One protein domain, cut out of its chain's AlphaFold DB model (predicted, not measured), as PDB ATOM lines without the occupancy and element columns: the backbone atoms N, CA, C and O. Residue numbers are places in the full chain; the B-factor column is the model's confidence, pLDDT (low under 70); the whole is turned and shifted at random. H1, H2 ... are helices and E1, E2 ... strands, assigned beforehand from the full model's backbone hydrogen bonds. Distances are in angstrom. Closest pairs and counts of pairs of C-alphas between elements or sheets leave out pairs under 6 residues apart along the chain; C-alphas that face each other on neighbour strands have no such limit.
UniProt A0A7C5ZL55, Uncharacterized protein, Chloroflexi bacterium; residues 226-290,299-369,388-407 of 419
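AT A GLANCE: This is residues 226 to 290, 299 to 369 and 388 to 407 of the 419 residues of an uncharacterized protein of Chloroflexi bacterium (UniProt A0A7C5ZL55). Helix H2 runs through the middle, with the three-stranded sheet E2 E1 E5 over one side of it, the long helix H6 side by side with it on another, and the small hairpin E3 E4 near it on a third. H3 and H4 fold into a helical hairpin beyond H2, and H1 packs on H4 at one end of the longest axis. The printed part has 156 residues with six named helices and five named strands, in the order H1 E1 E2 H2 H3 H4 E3 E4 E5 H5 H6, class mixed, helices and strands. The larger sheet is mixed and E3 E4 antiparallel; the whole is compact, radius of gyration of the C-alphas 14.8 A, spanning 42 by 34 by 34 A.

HOW THE PARTS SIT: Start at H1, residues 226 to 233, which touches H4, residues 326 to 331, at a steep tilt of 59 degrees; their closest C-alphas, of Ile 232 and Ala 331, are 5.6 A apart. Next come E1, residues 244 to 249, and E2, residues 253 to 258, an antiparallel hairpin with N 247 and O 255 2.9 A apart. E5, residues 352 to 354, is E1's parallel neighbour, with N 353 and O 244 2.9 A apart. H2, residues 270 to 284, is on one face of this sheet, making two layers, a helix layer and a strand layer; its height over the sheet is 9.4 A. H3, residues 307 to 318, touches H4 with residues 313 to 318 alone, closest at the C-alphas of Glu 317 and Ala 326, 4.7 A. E3, residues 333 to 335, and E4, residues 342 to 345, form a hairpin with N 334 and O 344 2.9 A apart. H5, residues 356 to 360, stands only just at the sheet's level, height 3.7 A. H6, residues 388 to 405, touches H2 at a shallow tilt of 20 degrees, the same way, closest at the C-alphas of Leu 278 and Ala 403, 4.6 A. Every O i to N i+4 pair is within hydrogen-bond range in H2, H3, H4 and H6; H1 has 2 of 4, and H5 0 of 1 but 2 of 2 O i to N i+3 pairs.

IN THESE COORDINATES: Find C-alpha 226 at (-52.078, 58.405, -2.375), where H1 begins. E1 measures 16.7 A, E2 16.0 A, H2 20.5 A and H3 16.3 A. H6 runs 26.1 A to C-alpha 405 at (-47.464, 20.642, 5.429).

THE WHOLE: The C-alphas farthest apart, of Glu 226 and Lys 390, are 45.5 A apart. Two cuts leave out residues 291 to 298, a gap of 19.3 A, and 370 to 387, a gap of 17.2 A. Of the links printed whole, E2 to H2 is long. Look for pLDDT under 70 at 241, 286 to 290, 299 to 309, 336 to 341 and 365 to 369.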
ATOM      1  N   GLU A 226     -52.678  58.137  -3.684       77.56
ATOM      2  CA  GLU A 226     -52.078  58.405  -2.375       77.56
ATOM      3  C   GLU A 226     -52.072  57.162  -1.486       77.56
ATOM      4  O   GLU A 226     -51.022  56.809  -0.947       77.56
ATOM      5  N   GLU A 227     -53.185  56.433  -1.415       76.38
ATOM      6  CA  GLU A 227     -53.273  55.163  -0.682       76.38
ATOM      7  C   GLU A 227     -52.309  54.118  -1.252       76.38
ATOM      8  O   GLU A 227     -51.625  53.419  -0.499       76.38
ATOM      9  N   ARG A 228     -52.164  54.071  -2.584       81.69
ATOM     10  CA  ARG A 228     -51.184  53.215  -3.274       81.69
ATOM     11  C   ARG A 228     -49.743  53.548  -2.884       81.69
ATOM     12  O   ARG A 228     -48.943  52.653  -2.619       81.69
ATOM     13  N   LYS A 229     -49.403  54.833  -2.763       86.25
ATOM     14  CA  LYS A 229     -48.080  55.254  -2.267       86.25
ATOM     15  C   LYS A 229     -47.899  54.928  -0.787       86.25
ATOM     16  O   LYS A 229     -46.806  54.531  -0.374       86.25
ATOM     17  N   GLN A 230     -48.949  55.087   0.014       85.12
ATOM     18  CA  GLN A 230     -48.895  54.873   1.454       85.12
ATOM     19  C   GLN A 230     -48.709  53.392   1.801       85.12
ATOM     20  O   GLN A 230     -47.820  53.064   2.592       85.12
ATOM     21  N   ARG A 231     -49.434  52.479   1.140       85.25
ATOM     22  CA  ARG A 231     -49.297  51.026   1.361       85.25
ATOM     23  C   ARG A 231     -47.908  50.481   1.033       85.25
ATOM     24  O   ARG A 231     -47.492  49.475   1.602       85.25
ATOM     25  N   ILE A 232     -47.150  51.126   0.140       88.75
ATOM     26  CA  ILE A 232     -45.759  50.741  -0.160       88.75
ATOM     27  C   ILE A 232     -44.855  51.029   1.044       88.75
ATOM     28  O   ILE A 232     -44.014  50.195   1.391       88.75
ATOM     29  N   LYS A 233     -45.049  52.174   1.705       85.88
ATOM     30  CA  LYS A 233     -44.246  52.612   2.859       85.88
ATOM     31  C   LYS A 233     -44.648  51.915   4.149       85.88
ATOM     32  O   LYS A 233     -43.790  51.619   4.979       85.88
ATOM     33  N   ASP A 234     -45.934  51.645   4.302       84.06
ATOM     34  CA  ASP A 234     -46.455  51.000   5.489       84.06
ATOM     35  C   ASP A 234     -45.928  49.555   5.595       84.06
ATOM     36  O   ASP A 234     -46.107  48.710   4.710       84.06
ATOM     37  N   LYS A 235     -45.216  49.278   6.691       77.75
ATOM     38  CA  LYS A 235     -44.654  47.956   6.997       77.75
ATOM     39  C   LYS A 235     -45.731  46.953   7.380       77.75
ATOM     40  O   LYS A 235     -45.470  45.753   7.317       77.75
ATOM     41  N   GLN A 236     -46.907  47.433   7.761       76.38
ATOM     42  CA  GLN A 236     -48.046  46.661   8.227       76.38
ATOM     43  C   GLN A 236     -49.157  46.523   7.178       76.38
ATOM     44  O   GLN A 236     -50.043  45.694   7.348       76.38
ATOM     45  N   ALA A 237     -49.029  47.199   6.033       80.06
ATOM     46  CA  ALA A 237     -50.000  47.131   4.949       80.06
ATOM     47  C   ALA A 237     -50.356  45.694   4.546       80.06
ATOM     48  O   ALA A 237     -49.487  44.811   4.443       80.06
ATOM     49  N   LEU A 238     -51.643  45.494   4.280       80.25
ATOM     50  CA  LEU A 238     -52.202  44.276   3.728       80.25
ATOM     51  C   LEU A 238     -52.877  44.606   2.397       80.25
ATOM     52  O   LEU A 238     -53.792  45.418   2.340       80.25
ATOM     53  N   PHE A 239     -52.402  43.975   1.331       83.62
ATOM     54  CA  PHE A 239     -52.929  44.104  -0.016       83.62
ATOM     55  C   PHE A 239     -54.127  43.168  -0.107       83.62
ATOM     56  O   PHE A 239     -54.003  41.961  -0.328       83.62
ATOM     57  N   THR A 240     -55.289  43.734   0.189       76.62
ATOM     58  CA  THR A 240     -56.586  43.076   0.044       76.62
ATOM     59  C   THR A 240     -56.962  42.973  -1.433       76.62
ATOM     60  O   THR A 240     -57.615  42.019  -1.836       76.62
ATOM     61  N   ASP A 241     -56.458  43.892  -2.254       66.81
ATOM     62  CA  ASP A 241     -56.690  44.009  -3.688       66.81
ATOM     63  C   ASP A 241     -55.767  43.160  -4.587       66.81
ATOM     64  O   ASP A 241     -55.702  43.345  -5.805       66.81
ATOM     65  N   VAL A 242     -54.982  42.263  -3.994       82.69
ATOM     66  CA  VAL A 242     -54.038  41.434  -4.741       82.69
ATOM     67  C   VAL A 242     -54.343  39.973  -4.492       82.69
ATOM     68  O   VAL A 242     -54.306  39.541  -3.345       82.69
ATOM     69  N   SER A 243     -54.588  39.207  -5.555       81.25
ATOM     70  CA  SER A 243     -54.651  37.746  -5.507       81.25
ATOM     71  C   SER A 243     -53.383  37.116  -6.053       81.25
ATOM     72  O   SER A 243     -52.756  37.633  -6.981       81.25
ATOM     73  N   ILE A 244     -52.995  35.976  -5.484       89.25
ATOM     74  CA  ILE A 244     -51.881  35.179  -5.990       89.25
ATOM     75  C   ILE A 244     -52.311  33.722  -6.116       89.25
ATOM     76  O   ILE A 244     -52.693  33.078  -5.140       89.25
ATOM     77  N   THR A 245     -52.197  33.180  -7.325       88.50
ATOM     78  CA  THR A 245     -52.444  31.767  -7.620       88.50
ATOM     79  C   THR A 245     -51.152  31.068  -8.011       88.50
ATOM     80  O   THR A 245     -50.417  31.550  -8.875       88.50
ATOM     81  N   PHE A 246     -50.908  29.897  -7.433       94.25
ATOM     82  CA  PHE A 246     -49.793  29.029  -7.801       94.25
ATOM     83  C   PHE A 246     -50.308  27.809  -8.550       94.25
ATOM     84  O   PHE A 246     -51.238  27.145  -8.099       94.25
ATOM     85  N   ALA A 247     -49.666  27.498  -9.668       91.19
ATOM     86  CA  ALA A 247     -49.932  26.317 -10.472       91.19
ATOM     87  C   ALA A 247     -48.629  25.809 -11.106       91.19
ATOM     88  O   ALA A 247     -47.570  26.439 -11.023       91.19
ATOM     89  N   THR A 248     -48.696  24.659 -11.761       90.81
ATOM     90  CA  THR A 248     -47.568  24.104 -12.513       90.81
ATOM     91  C   THR A 248     -48.069  23.420 -13.777       90.81
ATOM     92  O   THR A 248     -49.124  22.794 -13.783       90.81
ATOM     93  N   GLU A 249     -47.307  23.534 -14.859       87.75
ATOM     94  CA  GLU A 249     -47.394  22.614 -15.989       87.75
ATOM     95  C   GLU A 249     -46.284  21.577 -15.776       87.75
ATOM     96  O   GLU A 249     -45.110  21.912 -15.985       87.75
ATOM     97  N   PRO A 250     -46.609  20.350 -15.313       84.00
ATOM     98  CA  PRO A 250     -45.607  19.376 -14.892       84.00
ATOM     99  C   PRO A 250     -44.515  19.162 -15.945       84.00
ATOM    100  O   PRO A 250     -44.798  18.799 -17.085       84.00
ATOM    101  N   GLY A 251     -43.263  19.420 -15.559       76.69
ATOM    102  CA  GLY A 251     -42.078  19.261 -16.408       76.69
ATOM    103  C   GLY A 251     -41.845  20.387 -17.426       76.69
ATOM    104  O   GLY A 251     -40.781  20.423 -18.041       76.69
ATOM    105  N   ALA A 252     -42.785  21.323 -17.587       85.81
ATOM    106  CA  ALA A 252     -42.686  22.415 -18.555       85.81
ATOM    107  C   ALA A 252     -42.339  23.761 -17.907       85.81
ATOM    108  O   ALA A 252     -41.382  24.413 -18.336       85.81
ATOM    109  N   ARG A 253     -43.115  24.198 -16.904       87.31
ATOM    110  CA  ARG A 253     -42.915  25.482 -16.208       87.31
ATOM    111  C   ARG A 253     -43.718  25.590 -14.917       87.31
ATOM    112  O   ARG A 253     -44.762  24.961 -14.751       87.31
ATOM    113  N   HIS A 254     -43.274  26.494 -14.054       91.62
ATOM    114  CA  HIS A 254     -44.073  26.974 -12.929       91.62
ATOM    115  C   HIS A 254     -44.947  28.152 -13.340       91.62
ATOM    116  O   HIS A 254     -44.565  28.947 -14.199       91.62
ATOM    117  N   ILE A 255     -46.115  28.271 -12.721       89.88
ATOM    118  CA  ILE A 255     -47.068  29.339 -13.007       89.88
ATOM    119  C   ILE A 255     -47.368  30.063 -11.699       89.88
ATOM    120  O   ILE A 255     -47.850  29.466 -10.739       89.88
ATOM    121  N   VAL A 256     -47.099  31.364 -11.683       91.69
ATOM    122  CA  VAL A 256     -47.566  32.279 -10.641       91.69
ATOM    123  C   VAL A 256     -48.479  33.263 -11.338       91.69
ATOM    124  O   VAL A 256     -48.037  33.931 -12.265       91.69
ATOM    125  N   ARG A 257     -49.745  33.339 -10.937       87.88
ATOM    126  CA  ARG A 257     -50.646  34.386 -11.416       87.88
ATOM    127  C   ARG A 257     -50.825  35.410 -10.318       87.88
ATOM    128  O   ARG A 257     -51.220  35.029  -9.222       87.88
ATOM    129  N   ILE A 258     -50.545  36.668 -10.616       85.19
ATOM    130  CA  ILE A 258     -50.908  37.789  -9.751       85.19
ATOM    131  C   ILE A 258     -52.126  38.416 -10.401       85.19
ATOM    132  O   ILE A 258     -52.089  38.671 -11.602       85.19
ATOM    133  N   ASN A 259     -53.221  38.590  -9.664       77.19
ATOM    134  CA  ASN A 259     -54.420  39.228 -10.210       77.19
ATOM    135  C   ASN A 259     -54.941  38.552 -11.502       77.19
ATOM    136  O   ASN A 259     -55.409  39.173 -12.454       77.19
ATOM    137  N   GLY A 260     -54.778  37.226 -11.583       73.00
ATOM    138  CA  GLY A 260     -55.108  36.423 -12.766       73.00
ATOM    139  C   GLY A 260     -54.114  36.508 -13.939       73.00
ATOM    140  O   GLY A 260     -54.221  35.706 -14.870       73.00
ATOM    141  N   PHE A 261     -53.114  37.392 -13.904       76.69
ATOM    142  CA  PHE A 261     -52.088  37.524 -14.944       76.69
ATOM    143  C   PHE A 261     -50.884  36.611 -14.682       76.69
ATOM    144  O   PHE A 261     -50.282  36.656 -13.613       76.69
ATOM    145  N   ASP A 262     -50.509  35.790 -15.672       81.88
ATOM    146  CA  ASP A 262     -49.322  34.918 -15.610       81.88
ATOM    147  C   ASP A 262     -48.037  35.754 -15.490       81.88
ATOM    148  O   ASP A 262     -47.647  36.475 -16.410       81.88
ATOM    149  N   PHE A 263     -47.373  35.627 -14.344       84.94
ATOM    150  CA  PHE A 263     -46.155  36.330 -13.986       84.94
ATOM    151  C   PHE A 263     -44.925  35.502 -14.376       84.94
ATOM    152  O   PHE A 263     -44.596  34.472 -13.778       84.94
ATOM    153  N   GLY A 264     -44.201  35.978 -15.390       80.25
ATOM    154  CA  GLY A 264     -43.135  35.217 -16.043       80.25
ATOM    155  C   GLY A 264     -41.893  34.925 -15.193       80.25
ATOM    156  O   GLY A 264     -41.169  33.977 -15.505       80.25
ATOM    157  N   GLY A 265     -41.648  35.686 -14.121       80.75
ATOM    158  CA  GLY A 265     -40.389  35.651 -13.360       80.75
ATOM    159  C   GLY A 265     -40.065  34.345 -12.637       80.75
ATOM    160  O   GLY A 265     -38.908  34.099 -12.297       80.75
ATOM    161  N   PHE A 266     -41.049  33.464 -12.448       85.00
ATOM    162  CA  PHE A 266     -40.869  32.205 -11.714       85.00
ATOM    163  C   PHE A 266     -40.897  30.958 -12.601       85.00
ATOM    164  O   PHE A 266     -40.667  29.855 -12.108       85.00
ATOM    165  N   ARG A 267     -41.132  31.115 -13.913       84.75
ATOM    166  CA  ARG A 267     -41.419  30.003 -14.839       84.75
ATOM    167  C   ARG A 267     -40.362  28.904 -14.858       84.75
ATOM    168  O   ARG A 267     -40.698  27.747 -15.091       84.75
ATOM    169  N   SER A 268     -39.102  29.265 -14.640       80.00
ATOM    170  CA  SER A 268     -37.955  28.372 -14.794       80.00
ATOM    171  C   SER A 268     -36.973  28.424 -13.629       80.00
ATOM    172  O   SER A 268     -35.793  28.173 -13.833       80.00
ATOM    173  N   SER A 269     -37.416  28.807 -12.431       87.12
ATOM    174  CA  SER A 269     -36.577  28.747 -11.230       87.12
ATOM    175  C   SER A 269     -37.317  28.006 -10.129       87.12
ATOM    176  O   SER A 269     -38.194  28.561  -9.468       87.12
ATOM    177  N   ASP A 270     -36.933  26.745  -9.929       88.19
ATOM    178  CA  ASP A 270     -37.488  25.895  -8.875       88.19
ATOM    179  C   ASP A 270     -37.300  26.532  -7.491       88.19
ATOM    180  O   ASP A 270     -38.214  26.530  -6.667       88.19
ATOM    181  N   LEU A 271     -36.124  27.117  -7.239       87.50
ATOM    182  CA  LEU A 271     -35.792  27.719  -5.952       87.50
ATOM    183  C   LEU A 271     -36.623  28.979  -5.676       87.50
ATOM    184  O   LEU A 271     -37.246  29.080  -4.620       87.50
ATOM    185  N   LYS A 272     -36.702  29.917  -6.630       88.25
ATOM    186  CA  LYS A 272     -37.509  31.137  -6.456       88.25
ATOM    187  C   LYS A 272     -38.995  30.809  -6.315       88.25
ATOM    188  O   LYS A 272     -39.661  31.357  -5.438       88.25
ATOM    189  N   PHE A 273     -39.496  29.887  -7.138       91.88
ATOM    190  CA  PHE A 273     -40.888  29.456  -7.080       91.88
ATOM    191  C   PHE A 273     -41.228  28.816  -5.730       91.88
ATOM    192  O   PHE A 273     -42.175  29.240  -5.076       91.88
ATOM    193  N   THR A 274     -40.437  27.841  -5.271       91.12
ATOM    194  CA  THR A 274     -40.710  27.131  -4.008       91.12
ATOM    195  C   THR A 274     -40.568  28.021  -2.774       91.12
ATOM    196  O   THR A 274     -41.310  27.831  -1.811       91.12
ATOM    197  N   ARG A 275     -39.688  29.032  -2.795       90.12
ATOM    198  CA  ARG A 275     -39.626  30.044  -1.727       90.12
ATOM    199  C   ARG A 275     -40.897  30.885  -1.665       90.12
ATOM    200  O   ARG A 275     -41.479  31.021  -0.591       90.12
ATOM    201  N   LEU A 276     -41.334  31.432  -2.802       91.44
ATOM    202  CA  LEU A 276     -42.558  32.231  -2.851       91.44
ATOM    203  C   LEU A 276     -43.788  31.380  -2.487       91.44
ATOM    204  O   LEU A 276     -44.641  31.838  -1.732       91.44
ATOM    205  N   LEU A 277     -43.828  30.126  -2.945       92.75
ATOM    206  CA  LEU A 277     -44.869  29.154  -2.612       92.75
ATOM    207  C   LEU A 277     -44.931  28.869  -1.107       92.75
ATOM    208  O   LEU A 277     -46.018  28.879  -0.541       92.75
ATOM    209  N   LEU A 278     -43.791  28.652  -0.438       90.44
ATOM    210  CA  LEU A 278     -43.770  28.451   1.014       90.44
ATOM    211  C   LEU A 278     -44.253  29.698   1.761       90.44
ATOM    212  O   LEU A 278     -45.018  29.578   2.717       90.44
ATOM    213  N   LEU A 279     -43.836  30.891   1.324       88.25
ATOM    214  CA  LEU A 279     -44.294  32.148   1.914       88.25
ATOM    215  C   LEU A 279     -45.817  32.308   1.778       88.25
ATOM    216  O   LEU A 279     -46.485  32.724   2.724       88.25
ATOM    217  N   ALA A 280     -46.362  31.946   0.619       90.25
ATOM    218  CA  ALA A 280     -47.788  31.976   0.345       90.25
ATOM    219  C   ALA A 280     -48.558  30.906   1.136       90.25
ATOM    220  O   ALA A 280     -49.601  31.209   1.704       90.25
ATOM    221  N   ALA A 281     -48.030  29.686   1.257       89.06
ATOM    222  CA  ALA A 281     -48.626  28.606   2.050       89.06
ATOM    223  C   ALA A 281     -48.687  28.960   3.537       89.06
ATOM    224  O   ALA A 281     -49.726  28.837   4.180       89.06
ATOM    225  N   ALA A 282     -47.589  29.505   4.061       85.06
ATOM    226  CA  ALA A 282     -47.539  30.085   5.394       85.06
ATOM    227  C   ALA A 282     -48.590  31.177   5.594       85.06
ATOM    228  O   ALA A 282     -49.175  31.269   6.670       85.06
ATOM    229  N   ARG A 283     -48.814  32.000   4.564       82.25
ATOM    230  CA  ARG A 283     -49.795  33.076   4.616       82.25
ATOM    231  C   ARG A 283     -51.231  32.554   4.601       82.25
ATOM    232  O   ARG A 283     -52.030  33.045   5.387       82.25
ATOM    233  N   ALA A 284     -51.539  31.588   3.741       82.38
ATOM    234  CA  ALA A 284     -52.869  30.999   3.601       82.38
ATOM    235  C   ALA A 284     -53.301  30.206   4.847       82.38
ATOM    236  O   ALA A 284     -54.470  30.233   5.217       82.38
ATOM    237  N   ALA A 285     -52.362  29.529   5.518       78.44
ATOM    238  CA  ALA A 285     -52.643  28.684   6.679       78.44
ATOM    239  C   ALA A 285     -52.910  29.451   7.998       78.44
ATOM    240  O   ALA A 285     -53.304  28.831   8.984       78.44
ATOM    241  N   ASP A 286     -52.682  30.769   8.055       69.19
ATOM    242  CA  ASP A 286     -52.861  31.591   9.268       69.19
ATOM    243  C   ASP A 286     -54.127  32.465   9.145       69.19
ATOM    244  O   ASP A 286     -54.080  33.583   8.626       69.19
ATOM    245  N   VAL A 287     -55.267  31.903   9.577       56.69
ATOM    246  CA  VAL A 287     -56.642  32.409   9.344       56.69
ATOM    247  C   VAL A 287     -57.098  33.466  10.376       56.69
ATOM    248  O   VAL A 287     -58.064  34.184  10.137       56.69
ATOM    249  N   ASN A 288     -56.395  33.628  11.503       54.59
ATOM    250  CA  ASN A 288     -56.789  34.560  12.574       54.59
ATOM    251  C   ASN A 288     -56.293  35.994  12.309       54.59
ATOM    252  O   ASN A 288     -55.142  36.320  12.620       54.59
ATOM    253  N   ALA A 289     -57.168  36.854  11.779       48.53
ATOM    254  CA  ALA A 289     -56.879  38.264  11.497       48.53
ATOM    255  C   ALA A 289     -57.026  39.205  12.718       48.53
ATOM    256  O   ALA A 289     -56.326  40.214  12.778       48.53
ATOM    257  N   ASP A 290     -57.837  38.845  13.725       41.69
ATOM    258  CA  ASP A 290     -58.404  39.839  14.666       41.69
ATOM    259  C   ASP A 290     -57.814  39.839  16.096       41.69
ATOM    260  O   ASP A 290     -58.237  40.615  16.948       41.69
ATOM    261  N   ARG A 299     -42.493  32.958   8.504       60.34
ATOM    262  CA  ARG A 299     -42.130  31.542   8.285       60.34
ATOM    263  C   ARG A 299     -40.847  31.339   7.489       60.34
ATOM    264  O   ARG A 299     -40.304  30.240   7.510       60.34
ATOM    265  N   LEU A 300     -40.358  32.379   6.820       60.50
ATOM    266  CA  LEU A 300     -39.085  32.356   6.109       60.50
ATOM    267  C   LEU A 300     -38.113  33.314   6.796       60.50
ATOM    268  O   LEU A 300     -38.388  34.507   6.925       60.50
ATOM    269  N   LEU A 301     -36.999  32.747   7.253       54.56
ATOM    270  CA  LEU A 301     -35.774  33.466   7.579       54.56
ATOM    271  C   LEU A 301     -34.975  33.563   6.273       54.56
ATOM    272  O   LEU A 301     -34.845  32.548   5.580       54.56
ATOM    273  N   GLY A 302     -34.483  34.750   5.922       57.00
ATOM    274  CA  GLY A 302     -33.434  34.873   4.911       57.00
ATOM    275  C   GLY A 302     -32.173  34.109   5.329       57.00
ATOM    276  O   GLY A 302     -32.063  33.619   6.455       57.00
ATOM    277  N   ASP A 303     -31.207  33.996   4.422       58.19
ATOM    278  CA  ASP A 303     -29.825  33.735   4.825       58.19
ATOM    279  C   ASP A 303     -29.316  34.878   5.730       58.19
ATOM    280  O   ASP A 303     -29.974  35.910   5.850       58.19
ATOM    281  N   GLU A 304     -28.151  34.730   6.372       46.97
ATOM    282  CA  GLU A 304     -27.616  35.725   7.330       46.97
ATOM    283  C   GLU A 304     -27.538  37.168   6.777       46.97
ATOM    284  O   GLU A 304     -27.425  38.111   7.559       46.97
ATOM    285  N   GLY A 305     -27.625  37.356   5.451       53.16
ATOM    286  CA  GLY A 305     -27.666  38.661   4.784       53.16
ATOM    287  C   GLY A 305     -28.932  38.990   3.976       53.16
ATOM    288  O   GLY A 305     -28.899  39.959   3.221       53.16
ATOM    289  N   ASP A 306     -30.026  38.227   4.090       59.06
ATOM    290  CA  ASP A 306     -31.289  38.433   3.348       59.06
ATOM    291  C   ASP A 306     -31.181  38.415   1.803       59.06
ATOM    292  O   ASP A 306     -32.120  38.826   1.106       59.06
ATOM    293  N   HIS A 307     -30.075  37.934   1.230       66.25
ATOM    294  CA  HIS A 307     -29.811  37.939  -0.214       66.25
ATOM    295  C   HIS A 307     -30.903  37.197  -0.983       66.25
ATOM    296  O   HIS A 307     -31.443  37.701  -1.966       66.25
ATOM    297  N   ASP A 308     -31.302  36.038  -0.467       68.06
ATOM    298  CA  ASP A 308     -32.323  35.176  -1.058       68.06
ATOM    299  C   ASP A 308     -33.693  35.856  -1.192       68.06
ATOM    300  O   ASP A 308     -34.485  35.557  -2.092       68.06
ATOM    301  N   LEU A 309     -33.982  36.777  -0.276       68.88
ATOM    302  CA  LEU A 309     -35.239  37.506  -0.199       68.88
ATOM    303  C   LEU A 309     -35.190  38.766  -1.056       68.88
ATOM    304  O   LEU A 309     -36.175  39.099  -1.719       68.88
ATOM    305  N   GLN A 310     -34.036  39.435  -1.096       73.38
ATOM    306  CA  GLN A 310     -33.783  40.505  -2.056       73.38
ATOM    307  C   GLN A 310     -33.869  39.992  -3.493       73.38
ATOM    308  O   GLN A 310     -34.416  40.689  -4.343       73.38
ATOM    309  N   GLU A 311     -33.444  38.757  -3.765       79.25
ATOM    310  CA  GLU A 311     -33.606  38.140  -5.082       79.25
ATOM    311  C   GLU A 311     -35.073  37.932  -5.473       79.25
ATOM    312  O   GLU A 311     -35.436  38.213  -6.616       79.25
ATOM    313  N   LEU A 312     -35.934  37.483  -4.550       83.31
ATOM    314  CA  LEU A 312     -37.375  37.348  -4.813       83.31
ATOM    315  C   LEU A 312     -38.032  38.703  -5.069       83.31
ATOM    316  O   LEU A 312     -38.814  38.848  -6.007       83.31
ATOM    317  N   ARG A 313     -37.692  39.705  -4.252       86.19
ATOM    318  CA  ARG A 313     -38.185  41.079  -4.409       86.19
ATOM    319  C   ARG A 313     -37.733  41.693  -5.727       86.19
ATOM    320  O   ARG A 313     -38.541  42.303  -6.418       86.19
ATOM    321  N   ALA A 314     -36.465  41.504  -6.082       84.88
ATOM    322  CA  ALA A 314     -35.917  41.955  -7.349       84.88
ATOM    323  C   ALA A 314     -36.565  41.221  -8.528       84.88
ATOM    324  O   ALA A 314     -36.760  41.819  -9.577       84.88
ATOM    325  N   GLU A 315     -36.917  39.941  -8.384       87.44
ATOM    326  CA  GLU A 315     -37.641  39.219  -9.431       87.44
ATOM    327  C   GLU A 315     -39.068  39.748  -9.618       87.44
ATOM    328  O   GLU A 315     -39.498  39.912 -10.755       87.44
ATOM    329  N   LEU A 316     -39.772  40.089  -8.531       87.00
ATOM    330  CA  LEU A 316     -41.088  40.734  -8.602       87.00
ATOM    331  C   LEU A 316     -41.029  42.126  -9.254       87.00
ATOM    332  O   LEU A 316     -41.942  42.498  -9.978       87.00
ATOM    333  N   GLU A 317     -39.944  42.875  -9.051       87.38
ATOM    334  CA  GLU A 317     -39.749  44.217  -9.623       87.38
ATOM    335  C   GLU A 317     -39.445  44.197 -11.138       87.38
ATOM    336  O   GLU A 317     -39.702  45.176 -11.836       87.38
ATOM    337  N   LYS A 318     -38.899  43.093 -11.671       83.00
ATOM    338  CA  LYS A 318     -38.411  43.011 -13.065       83.00
ATOM    339  C   LYS A 318     -39.498  42.895 -14.129       83.00
ATOM    340  O   LYS A 318     -39.240  43.257 -15.276       83.00
ATOM    341  N   HIS A 319     -40.656  42.325 -13.802       77.88
ATOM    342  CA  HIS A 319     -41.703  42.056 -14.792       77.88
ATOM    343  C   HIS A 319     -42.840  43.054 -14.608       77.88
ATOM    344  O   HIS A 319     -43.355  43.214 -13.506       77.88
ATOM    345  N   GLY A 320     -43.228  43.724 -15.692       74.94
ATOM    346  CA  GLY A 320     -44.364  44.640 -15.668       74.94
ATOM    347  C   GLY A 320     -45.669  43.897 -15.384       74.94
ATOM    348  O   GLY A 320     -45.873  42.788 -15.881       74.94
ATOM    349  N   HIS A 321     -46.552  44.523 -14.611       81.75
ATOM    350  CA  HIS A 321     -47.881  44.008 -14.307       81.75
ATOM    351  C   HIS A 321     -48.944  45.054 -14.687       81.75
ATOM    352  O   HIS A 321     -48.711  46.241 -14.461       81.75
ATOM    353  N   PRO A 322     -50.098  44.659 -15.257       71.31
ATOM    354  CA  PRO A 322     -51.135  45.610 -15.672       71.31
ATOM    355  C   PRO A 322     -51.709  46.434 -14.514       71.31
ATOM    356  O   PRO A 322     -51.961  47.625 -14.673       71.31
ATOM    357  N   ASP A 323     -51.869  45.802 -13.350       73.62
ATOM    358  CA  ASP A 323     -52.558  46.417 -12.209       73.62
ATOM    359  C   ASP A 323     -51.619  46.958 -11.130       73.62
ATOM    360  O   ASP A 323     -52.075  47.648 -10.227       73.62
ATOM    361  N   LEU A 324     -50.328  46.622 -11.152       82.94
ATOM    362  CA  LEU A 324     -49.401  46.929 -10.058       82.94
ATOM    363  C   LEU A 324     -48.115  47.497 -10.636       82.94
ATOM    364  O   LEU A 324     -47.543  46.924 -11.564       82.94
ATOM    365  N   ASP A 325     -47.645  48.605 -10.071       87.19
ATOM    366  CA  ASP A 325     -46.331  49.116 -10.433       87.19
ATOM    367  C   ASP A 325     -45.203  48.263  -9.816       87.19
ATOM    368  O   ASP A 325     -45.411  47.404  -8.951       87.19
ATOM    369  N   ALA A 326     -43.972  48.493 -10.272       87.75
ATOM    370  CA  ALA A 326     -42.812  47.720  -9.840       87.75
ATOM    371  C   ALA A 326     -42.536  47.832  -8.323       87.75
ATOM    372  O   ALA A 326     -42.076  46.872  -7.700       87.75
ATOM    373  N   GLN A 327     -42.844  48.981  -7.708       89.56
ATOM    374  CA  GLN A 327     -42.677  49.185  -6.267       89.56
ATOM    375  C   GLN A 327     -43.783  48.492  -5.468       89.56
ATOM    376  O   GLN A 327     -43.510  47.959  -4.393       89.56
ATOM    377  N   GLU A 328     -45.003  48.436  -5.994       89.69
ATOM    378  CA  GLU A 328     -46.110  47.679  -5.411       89.69
ATOM    379  C   GLU A 328     -45.842  46.174  -5.448       89.69
ATOM    380  O   GLU A 328     -45.958  45.511  -4.417       89.69
ATOM    381  N   LEU A 329     -45.375  45.642  -6.583       90.38
ATOM    382  CA  LEU A 329     -44.962  44.238  -6.709       90.38
ATOM    383  C   LEU A 329     -43.855  43.888  -5.708       90.38
ATOM    384  O   LEU A 329     -43.933  42.889  -4.991       90.38
ATOM    385  N   LYS A 330     -42.847  44.755  -5.586       90.38
ATOM    386  CA  LYS A 330     -41.779  44.627  -4.587       90.38
ATOM    387  C   LYS A 330     -42.302  44.706  -3.151       90.38
ATOM    388  O   LYS A 330     -41.701  44.119  -2.247       90.38
ATOM    389  N   ALA A 331     -43.374  45.461  -2.917       90.31
ATOM    390  CA  ALA A 331     -44.003  45.641  -1.615       90.31
ATOM    391  C   ALA A 331     -44.903  44.464  -1.210       90.31
ATOM    392  O   ALA A 331     -45.205  44.345  -0.025       90.31
ATOM    393  N   LEU A 332     -45.249  43.543  -2.120       90.50
ATOM    394  CA  LEU A 332     -45.938  42.299  -1.751       90.50
ATOM    395  C   LEU A 332     -45.128  41.462  -0.759       90.50
ATOM    396  O   LEU A 332     -45.701  40.733   0.043       90.50
ATOM    397  N   ILE A 333     -43.802  41.590  -0.761       89.25
ATOM    398  CA  ILE A 333     -42.932  40.992   0.251       89.25
ATOM    399  C   ILE A 333     -42.456  42.110   1.178       89.25
ATOM    400  O   ILE A 333     -41.702  42.995   0.771       89.25
ATOM    401  N   LYS A 334     -42.865  42.089   2.447       84.38
ATOM    402  CA  LYS A 334     -42.474  43.105   3.442       84.38
ATOM    403  C   LYS A 334     -41.436  42.535   4.410       84.38
ATOM    404  O   LYS A 334     -41.587  41.388   4.831       84.38
ATOM    405  N   PRO A 335     -40.394  43.308   4.769       76.31
ATOM    406  CA  PRO A 335     -39.470  42.909   5.818       76.31
ATOM    407  C   PRO A 335     -40.124  43.091   7.189       76.31
ATOM    408  O   PRO A 335     -40.994  43.945   7.373       76.31
ATOM    409  N   SER A 336     -39.664  42.309   8.154       68.44
ATOM    410  CA  SER A 336     -39.995  42.463   9.565       68.44
ATOM    411  C   SER A 336     -39.617  43.859  10.066       68.44
ATOM    412  O   SER A 336     -38.578  44.428   9.709       68.44
ATOM    413  N   GLY A 337     -40.452  44.414  10.948       63.12
ATOM    414  CA  GLY A 337     -40.158  45.672  11.636       63.12
ATOM    415  C   GLY A 337     -38.902  45.602  12.512       63.12
ATOM    416  O   GLY A 337     -38.276  46.638  12.732       63.12
ATOM    417  N   LYS A 338     -38.508  44.393  12.943       63.28
ATOM    418  CA  LYS A 338     -37.433  44.123  13.914       63.28
ATOM    419  C   LYS A 338     -36.043  43.944  13.284       63.28
ATOM    420  O   LYS A 338     -35.086  43.751  14.022       63.28
ATOM    421  N   ARG A 339     -35.914  44.061  11.948       61.97
ATOM    422  CA  ARG A 339     -34.645  43.887  11.194       61.97
ATOM    423  C   ARG A 339     -33.923  42.564  11.517       61.97
ATOM    424  O   ARG A 339     -32.705  42.527  11.613       61.97
ATOM    425  N   ASP A 340     -34.685  41.490  11.684       65.06
ATOM    426  CA  ASP A 340     -34.223  40.146  12.058       65.06
ATOM    427  C   ASP A 340     -34.197  39.163  10.867       65.06
ATOM    428  O   ASP A 340     -34.303  37.953  11.053       65.06
ATOM    429  N   GLY A 341     -34.127  39.685   9.636       63.72
ATOM    430  CA  GLY A 341     -34.087  38.900   8.393       63.72
ATOM    431  C   GLY A 341     -35.365  38.128   8.048       63.72
ATOM    432  O   GLY A 341     -35.413  37.289   7.146       63.72
ATOM    433  N   ARG A 342     -36.450  38.382   8.784       71.12
ATOM    434  CA  ARG A 342     -37.758  37.782   8.524       71.12
ATOM    435  C   ARG A 342     -38.566  38.613   7.547       71.12
ATOM    436  O   ARG A 342     -38.551  39.843   7.585       71.12
ATOM    437  N   ILE A 343     -39.336  37.928   6.711       76.25
ATOM    438  CA  ILE A 343     -40.271  38.551   5.773       76.25
ATOM    439  C   ILE A 343     -41.667  37.956   5.889       76.25
ATOM    440  O   ILE A 343     -41.862  36.830   6.353       76.25
ATOM    441  N   ARG A 344     -42.637  38.715   5.385       80.81
ATOM    442  CA  ARG A 344     -44.023  38.282   5.223       80.81
ATOM    443  C   ARG A 344     -44.528  38.582   3.817       80.81
ATOM    444  O   ARG A 344     -44.100  39.554   3.191       80.81
ATOM    445  N   LEU A 345     -45.478  37.771   3.357       87.75
ATOM    446  CA  LEU A 345     -46.304  38.098   2.198       87.75
ATOM    447  C   LEU A 345     -47.436  39.023   2.654       87.75
ATOM    448  O   LEU A 345     -48.232  38.668   3.522       87.75
ATOM    449  N   ALA A 346     -47.501  40.212   2.073       87.88
ATOM    450  CA  ALA A 346     -48.469  41.252   2.386       87.88
ATOM    451  C   ALA A 346     -49.773  41.103   1.590       87.88
ATOM    452  O   ALA A 346     -50.378  42.103   1.246       87.88
ATOM    453  N   VAL A 347     -50.214  39.876   1.314       84.94
ATOM    454  CA  VAL A 347     -51.474  39.558   0.613       84.94
ATOM    455  C   VAL A 347     -52.467  38.961   1.604       84.94
ATOM    456  O   VAL A 347     -52.039  38.312   2.554       84.94
ATOM    457  N   HIS A 348     -53.771  39.196   1.454       78.31
ATOM    458  CA  HIS A 348     -54.796  38.603   2.333       78.31
ATOM    459  C   HIS A 348     -54.732  37.056   2.309       78.31
ATOM    460  O   HIS A 348     -54.491  36.502   1.238       78.31
ATOM    461  N   PRO A 349     -54.926  36.311   3.424       75.25
ATOM    462  CA  PRO A 349     -54.786  34.849   3.416       75.25
ATOM    463  C   PRO A 349     -55.763  34.188   2.437       75.25
ATOM    464  O   PRO A 349     -55.369  33.311   1.678       75.25
ATOM    465  N   TYR A 350     -57.001  34.688   2.375       72.38
ATOM    466  CA  TYR A 350     -58.025  34.218   1.432       72.38
ATOM    467  C   TYR A 350     -57.761  34.590  -0.033       72.38
ATOM    468  O   TYR A 350     -58.476  34.128  -0.913       72.38
ATOM    469  N   GLN A 351     -56.749  35.416  -0.307       79.06
ATOM    470  CA  GLN A 351     -56.350  35.799  -1.662       79.06
ATOM    471  C   GLN A 351     -55.210  34.931  -2.216       79.06
ATOM    472  O   GLN A 351     -54.708  35.169  -3.315       79.06
ATOM    473  N   VAL A 352     -54.785  33.913  -1.464       83.88
ATOM    474  CA  VAL A 352     -53.781  32.944  -1.895       83.88
ATOM    475  C   VAL A 352     -54.472  31.649  -2.301       83.88
ATOM    476  O   VAL A 352     -55.189  31.047  -1.509       83.88
ATOM    477  N   THR A 353     -54.234  31.199  -3.532       84.44
ATOM    478  CA  THR A 353     -54.827  29.969  -4.077       84.44
ATOM    479  C   THR A 353     -53.755  29.009  -4.586       84.44
ATOM    480  O   THR A 353     -52.784  29.416  -5.234       84.44
ATOM    481  N   PHE A 354     -53.947  27.716  -4.321       90.00
ATOM    482  CA  PHE A 354     -53.097  26.630  -4.805       90.00
ATOM    483  C   PHE A 354     -53.902  25.746  -5.749       90.00
ATOM    484  O   PHE A 354     -54.892  25.148  -5.344       90.00
ATOM    485  N   ASP A 355     -53.481  25.671  -7.006       89.44
ATOM    486  CA  ASP A 355     -54.126  24.833  -8.010       89.44
ATOM    487  C   ASP A 355     -53.758  23.350  -7.817       89.44
ATOM    488  O   ASP A 355     -52.611  23.015  -7.495       89.44
ATOM    489  N   ASP A 356     -54.708  22.449  -8.081       85.25
ATOM    490  CA  ASP A 356     -54.528  20.996  -7.942       85.25
ATOM    491  C   ASP A 356     -53.385  20.437  -8.802       85.25
ATOM    492  O   ASP A 356     -52.810  19.389  -8.486       85.25
ATOM    493  N   SER A 357     -52.983  21.139  -9.870       87.25
ATOM    494  CA  SER A 357     -51.797  20.786 -10.657       87.25
ATOM    495  C   SER A 357     -50.533  20.645  -9.805       87.25
ATOM    496  O   SER A 357     -49.679  19.816 -10.135       87.25
ATOM    497  N   LEU A 358     -50.425  21.361  -8.678       91.50
ATOM    498  CA  LEU A 358     -49.288  21.284  -7.753       91.50
ATOM    499  C   LEU A 358     -49.119  19.897  -7.115       91.50
ATOM    500  O   LEU A 358     -48.002  19.524  -6.741       91.50
ATOM    501  N   ALA A 359     -50.172  19.073  -7.081       90.31
ATOM    502  CA  ALA A 359     -50.059  17.678  -6.661       90.31
ATOM    503  C   ALA A 359     -49.101  16.881  -7.563       90.31
ATOM    504  O   ALA A 359     -48.414  15.968  -7.103       90.31
ATOM    505  N   ARG A 360     -48.999  17.273  -8.840       89.62
ATOM    506  CA  ARG A 360     -48.116  16.683  -9.857       89.62
ATOM    507  C   ARG A 360     -46.868  17.531 -10.112       89.62
ATOM    508  O   ARG A 360     -46.279  17.439 -11.186       89.62
ATOM    509  N   PHE A 361     -46.466  18.355  -9.143       90.88
ATOM    510  CA  PHE A 361     -45.289  19.211  -9.254       90.88
ATOM    511  C   PHE A 361     -44.039  18.425  -9.668       90.88
ATOM    512  O   PHE A 361     -43.680  17.422  -9.046       90.88
ATOM    513  N   GLN A 362     -43.348  18.930 -10.690       89.06
ATOM    514  CA  GLN A 362     -42.053  18.435 -11.136       89.06
ATOM    515  C   GLN A 362     -41.061  19.592 -11.206       89.06
ATOM    516  O   GLN A 362     -41.394  20.680 -11.669       89.06
ATOM    517  N   PHE A 363     -39.830  19.333 -10.771       87.88
ATOM    518  CA  PHE A 363     -38.725  20.273 -10.918       87.88
ATOM    519  C   PHE A 363     -38.413  20.478 -12.402       87.88
ATOM    520  O   PHE A 363     -38.174  19.505 -13.120       87.88
ATOM    521  N   VAL A 364     -38.411  21.734 -12.847       82.94
ATOM    522  CA  VAL A 364     -38.158  22.117 -14.246       82.94
ATOM    523  C   VAL A 364     -36.669  22.427 -14.462       82.94
ATOM    524  O   VAL A 364     -36.169  22.353 -15.586       82.94
ATOM    525  N   GLY A 365     -35.928  22.699 -13.381       69.25
ATOM    526  CA  GLY A 365     -34.535  23.133 -13.405       69.25
ATOM    527  C   GLY A 365     -34.389  24.634 -13.665       69.25
ATOM    528  O   GLY A 365     -35.306  25.294 -14.151       69.25
ATOM    529  N   GLU A 366     -33.216  25.189 -13.348       66.62
ATOM    530  CA  GLU A 366     -32.911  26.599 -13.613       66.62
ATOM    531  C   GLU A 366     -32.562  26.791 -15.099       66.62
ATOM    532  O   GLU A 366     -31.436  26.517 -15.521       66.62
ATOM    533  N   ARG A 367     -33.521  27.219 -15.939       52.97
ATOM    534  CA  ARG A 367     -33.192  27.573 -17.336       52.97
ATOM    535  C   ARG A 367     -32.396  28.875 -17.343       52.97
ATOM    536  O   ARG A 367     -32.908  29.916 -16.940       52.97
ATOM    537  N   GLN A 368     -31.161  28.817 -17.840       50.06
ATOM    538  CA  GLN A 368     -30.347  30.008 -18.074       50.06
ATOM    539  C   GLN A 368     -31.050  30.959 -19.053       50.06
ATOM    540  O   GLN A 368     -31.512  30.546 -20.117       50.06
ATOM    541  N   THR A 369     -31.043  32.257 -18.748       39.28
ATOM    542  CA  THR A 369     -31.072  33.292 -19.788       39.28
ATOM    543  C   THR A 369     -29.836  33.105 -20.666       39.28
ATOM    544  O   THR A 369     -28.726  33.065 -20.135       39.28
ATOM    545  N   ASP A 388     -23.557  23.870  -6.618       74.00
ATOM    546  CA  ASP A 388     -24.519  24.939  -6.319       74.00
ATOM    547  C   ASP A 388     -25.931  24.570  -6.813       74.00
ATOM    548  O   ASP A 388     -26.904  24.662  -6.066       74.00
ATOM    549  N   MET A 389     -26.046  24.025  -8.030       76.12
ATOM    550  CA  MET A 389     -27.315  23.548  -8.599       76.12
ATOM    551  C   MET A 389     -27.916  22.373  -7.813       76.12
ATOM    552  O   MET A 389     -29.133  22.293  -7.609       76.12
ATOM    553  N   LYS A 390     -27.073  21.444  -7.344       80.12
ATOM    554  CA  LYS A 390     -27.510  20.327  -6.494       80.12
ATOM    555  C   LYS A 390     -28.008  20.831  -5.137       80.12
ATOM    556  O   LYS A 390     -29.023  20.336  -4.637       80.12
ATOM    557  N   GLN A 391     -27.328  21.823  -4.565       80.44
ATOM    558  CA  GLN A 391     -27.727  22.455  -3.312       80.44
ATOM    559  C   GLN A 391     -29.052  23.215  -3.471       80.44
ATOM    560  O   GLN A 391     -29.970  22.988  -2.684       80.44
ATOM    561  N   ALA A 392     -29.206  24.021  -4.526       80.12
ATOM    562  CA  ALA A 392     -30.437  24.749  -4.840       80.12
ATOM    563  C   ALA A 392     -31.643  23.809  -4.976       80.12
ATOM    564  O   ALA A 392     -32.695  24.043  -4.377       80.12
ATOM    565  N   ARG A 393     -31.476  22.683  -5.682       84.19
ATOM    566  CA  ARG A 393     -32.526  21.664  -5.821       84.19
ATOM    567  C   ARG A 393     -32.886  21.002  -4.490       84.19
ATOM    568  O   ARG A 393     -34.062  20.754  -4.228       84.19
ATOM    569  N   THR A 394     -31.894  20.730  -3.644       85.81
ATOM    570  CA  THR A 394     -32.112  20.155  -2.305       85.81
ATOM    571  C   THR A 394     -32.902  21.124  -1.423       85.81
ATOM    572  O   THR A 394     -33.878  20.730  -0.782       85.81
ATOM    573  N   THR A 395     -32.544  22.408  -1.451       86.56
ATOM    574  CA  THR A 395     -33.273  23.470  -0.751       86.56
ATOM    575  C   THR A 395     -34.702  23.607  -1.274       86.56
ATOM    576  O   THR A 395     -35.637  23.606  -0.477       86.56
ATOM    577  N   ALA A 396     -34.902  23.639  -2.595       87.81
ATOM    578  CA  ALA A 396     -36.229  23.729  -3.205       87.81
ATOM    579  C   ALA A 396     -37.138  22.551  -2.807       87.81
ATOM    580  O   ALA A 396     -38.312  22.744  -2.491       87.81
ATOM    581  N   ALA A 397     -36.592  21.332  -2.735       89.19
ATOM    582  CA  ALA A 397     -37.325  20.160  -2.254       89.19
ATOM    583  C   ALA A 397     -37.730  20.273  -0.777       89.19
ATOM    584  O   ALA A 397     -38.860  19.929  -0.421       89.19
ATOM    585  N   LYS A 398     -36.842  20.799   0.078       89.75
ATOM    586  CA  LYS A 398     -37.162  21.065   1.488       89.75
ATOM    587  C   LYS A 398     -38.285  22.099   1.614       89.75
ATOM    588  O   LYS A 398     -39.236  21.866   2.352       89.75
ATOM    589  N   LEU A 399     -38.205  23.197   0.863       89.75
ATOM    590  CA  LEU A 399     -39.218  24.258   0.866       89.75
ATOM    591  C   LEU A 399     -40.587  23.752   0.398       89.75
ATOM    592  O   LEU A 399     -41.593  24.038   1.041       89.75
ATOM    593  N   LEU A 400     -40.626  22.949  -0.670       91.00
ATOM    594  CA  LEU A 400     -41.863  22.331  -1.156       91.00
ATOM    595  C   LEU A 400     -42.486  21.390  -0.115       91.00
ATOM    596  O   LEU A 400     -43.703  21.382   0.056       91.00
ATOM    597  N   SER A 401     -41.664  20.610   0.592       91.62
ATOM    598  CA  SER A 401     -42.131  19.733   1.672       91.62
ATOM    599  C   SER A 401     -42.793  20.525   2.803       91.62
ATOM    600  O   SER A 401     -43.894  20.185   3.230       91.62
ATOM    601  N   GLU A 402     -42.175  21.625   3.242       89.06
ATOM    602  CA  GLU A 402     -42.770  22.513   4.250       89.06
ATOM    603  C   GLU A 402     -44.053  23.186   3.742       89.06
ATOM    604  O   GLU A 402     -45.033  23.270   4.477       89.06
ATOM    605  N   ALA A 403     -44.097  23.595   2.471       89.81
ATOM    606  CA  ALA A 403     -45.291  24.203   1.885       89.81
ATOM    607  C   ALA A 403     -46.470  23.212   1.846       89.81
ATOM    608  O   ALA A 403     -47.607  23.579   2.136       89.81
ATOM    609  N   ARG A 404     -46.204  21.929   1.570       92.44
ATOM    610  CA  ARG A 404     -47.219  20.862   1.591       92.44
ATOM    611  C   ARG A 404     -47.789  20.607   2.982       92.44
ATOM    612  O   ARG A 404     -48.986  20.379   3.108       92.44
ATOM    613  N   LYS A 405     -46.971  20.709   4.037       89.50
ATOM    614  CA  LYS A 405     -47.464  20.642   5.429       89.50
ATOM    615  C   LYS A 405     -48.436  21.779   5.764       89.50
ATOM    616  O   LYS A 405     -49.226  21.641   6.689       89.50
ATOM    617  N   LEU A 406     -48.366  22.882   5.020       85.31
ATOM    618  CA  LEU A 406     -49.202  24.070   5.177       85.31
ATOM    619  C   LEU A 406     -50.393  24.094   4.199       85.31
ATOM    620  O   LEU A 406     -51.036  25.129   4.058       85.31
ATOM    621  N   GLY A 407     -50.696  22.974   3.531       85.31
ATOM    622  CA  GLY A 407     -51.900  22.826   2.705       85.31
ATOM    623  C   GLY A 407     -51.691  22.946   1.194       85.31
ATOM    624  O   GLY A 407     -52.663  22.877   0.451       85.31
TER     625      GLY A 407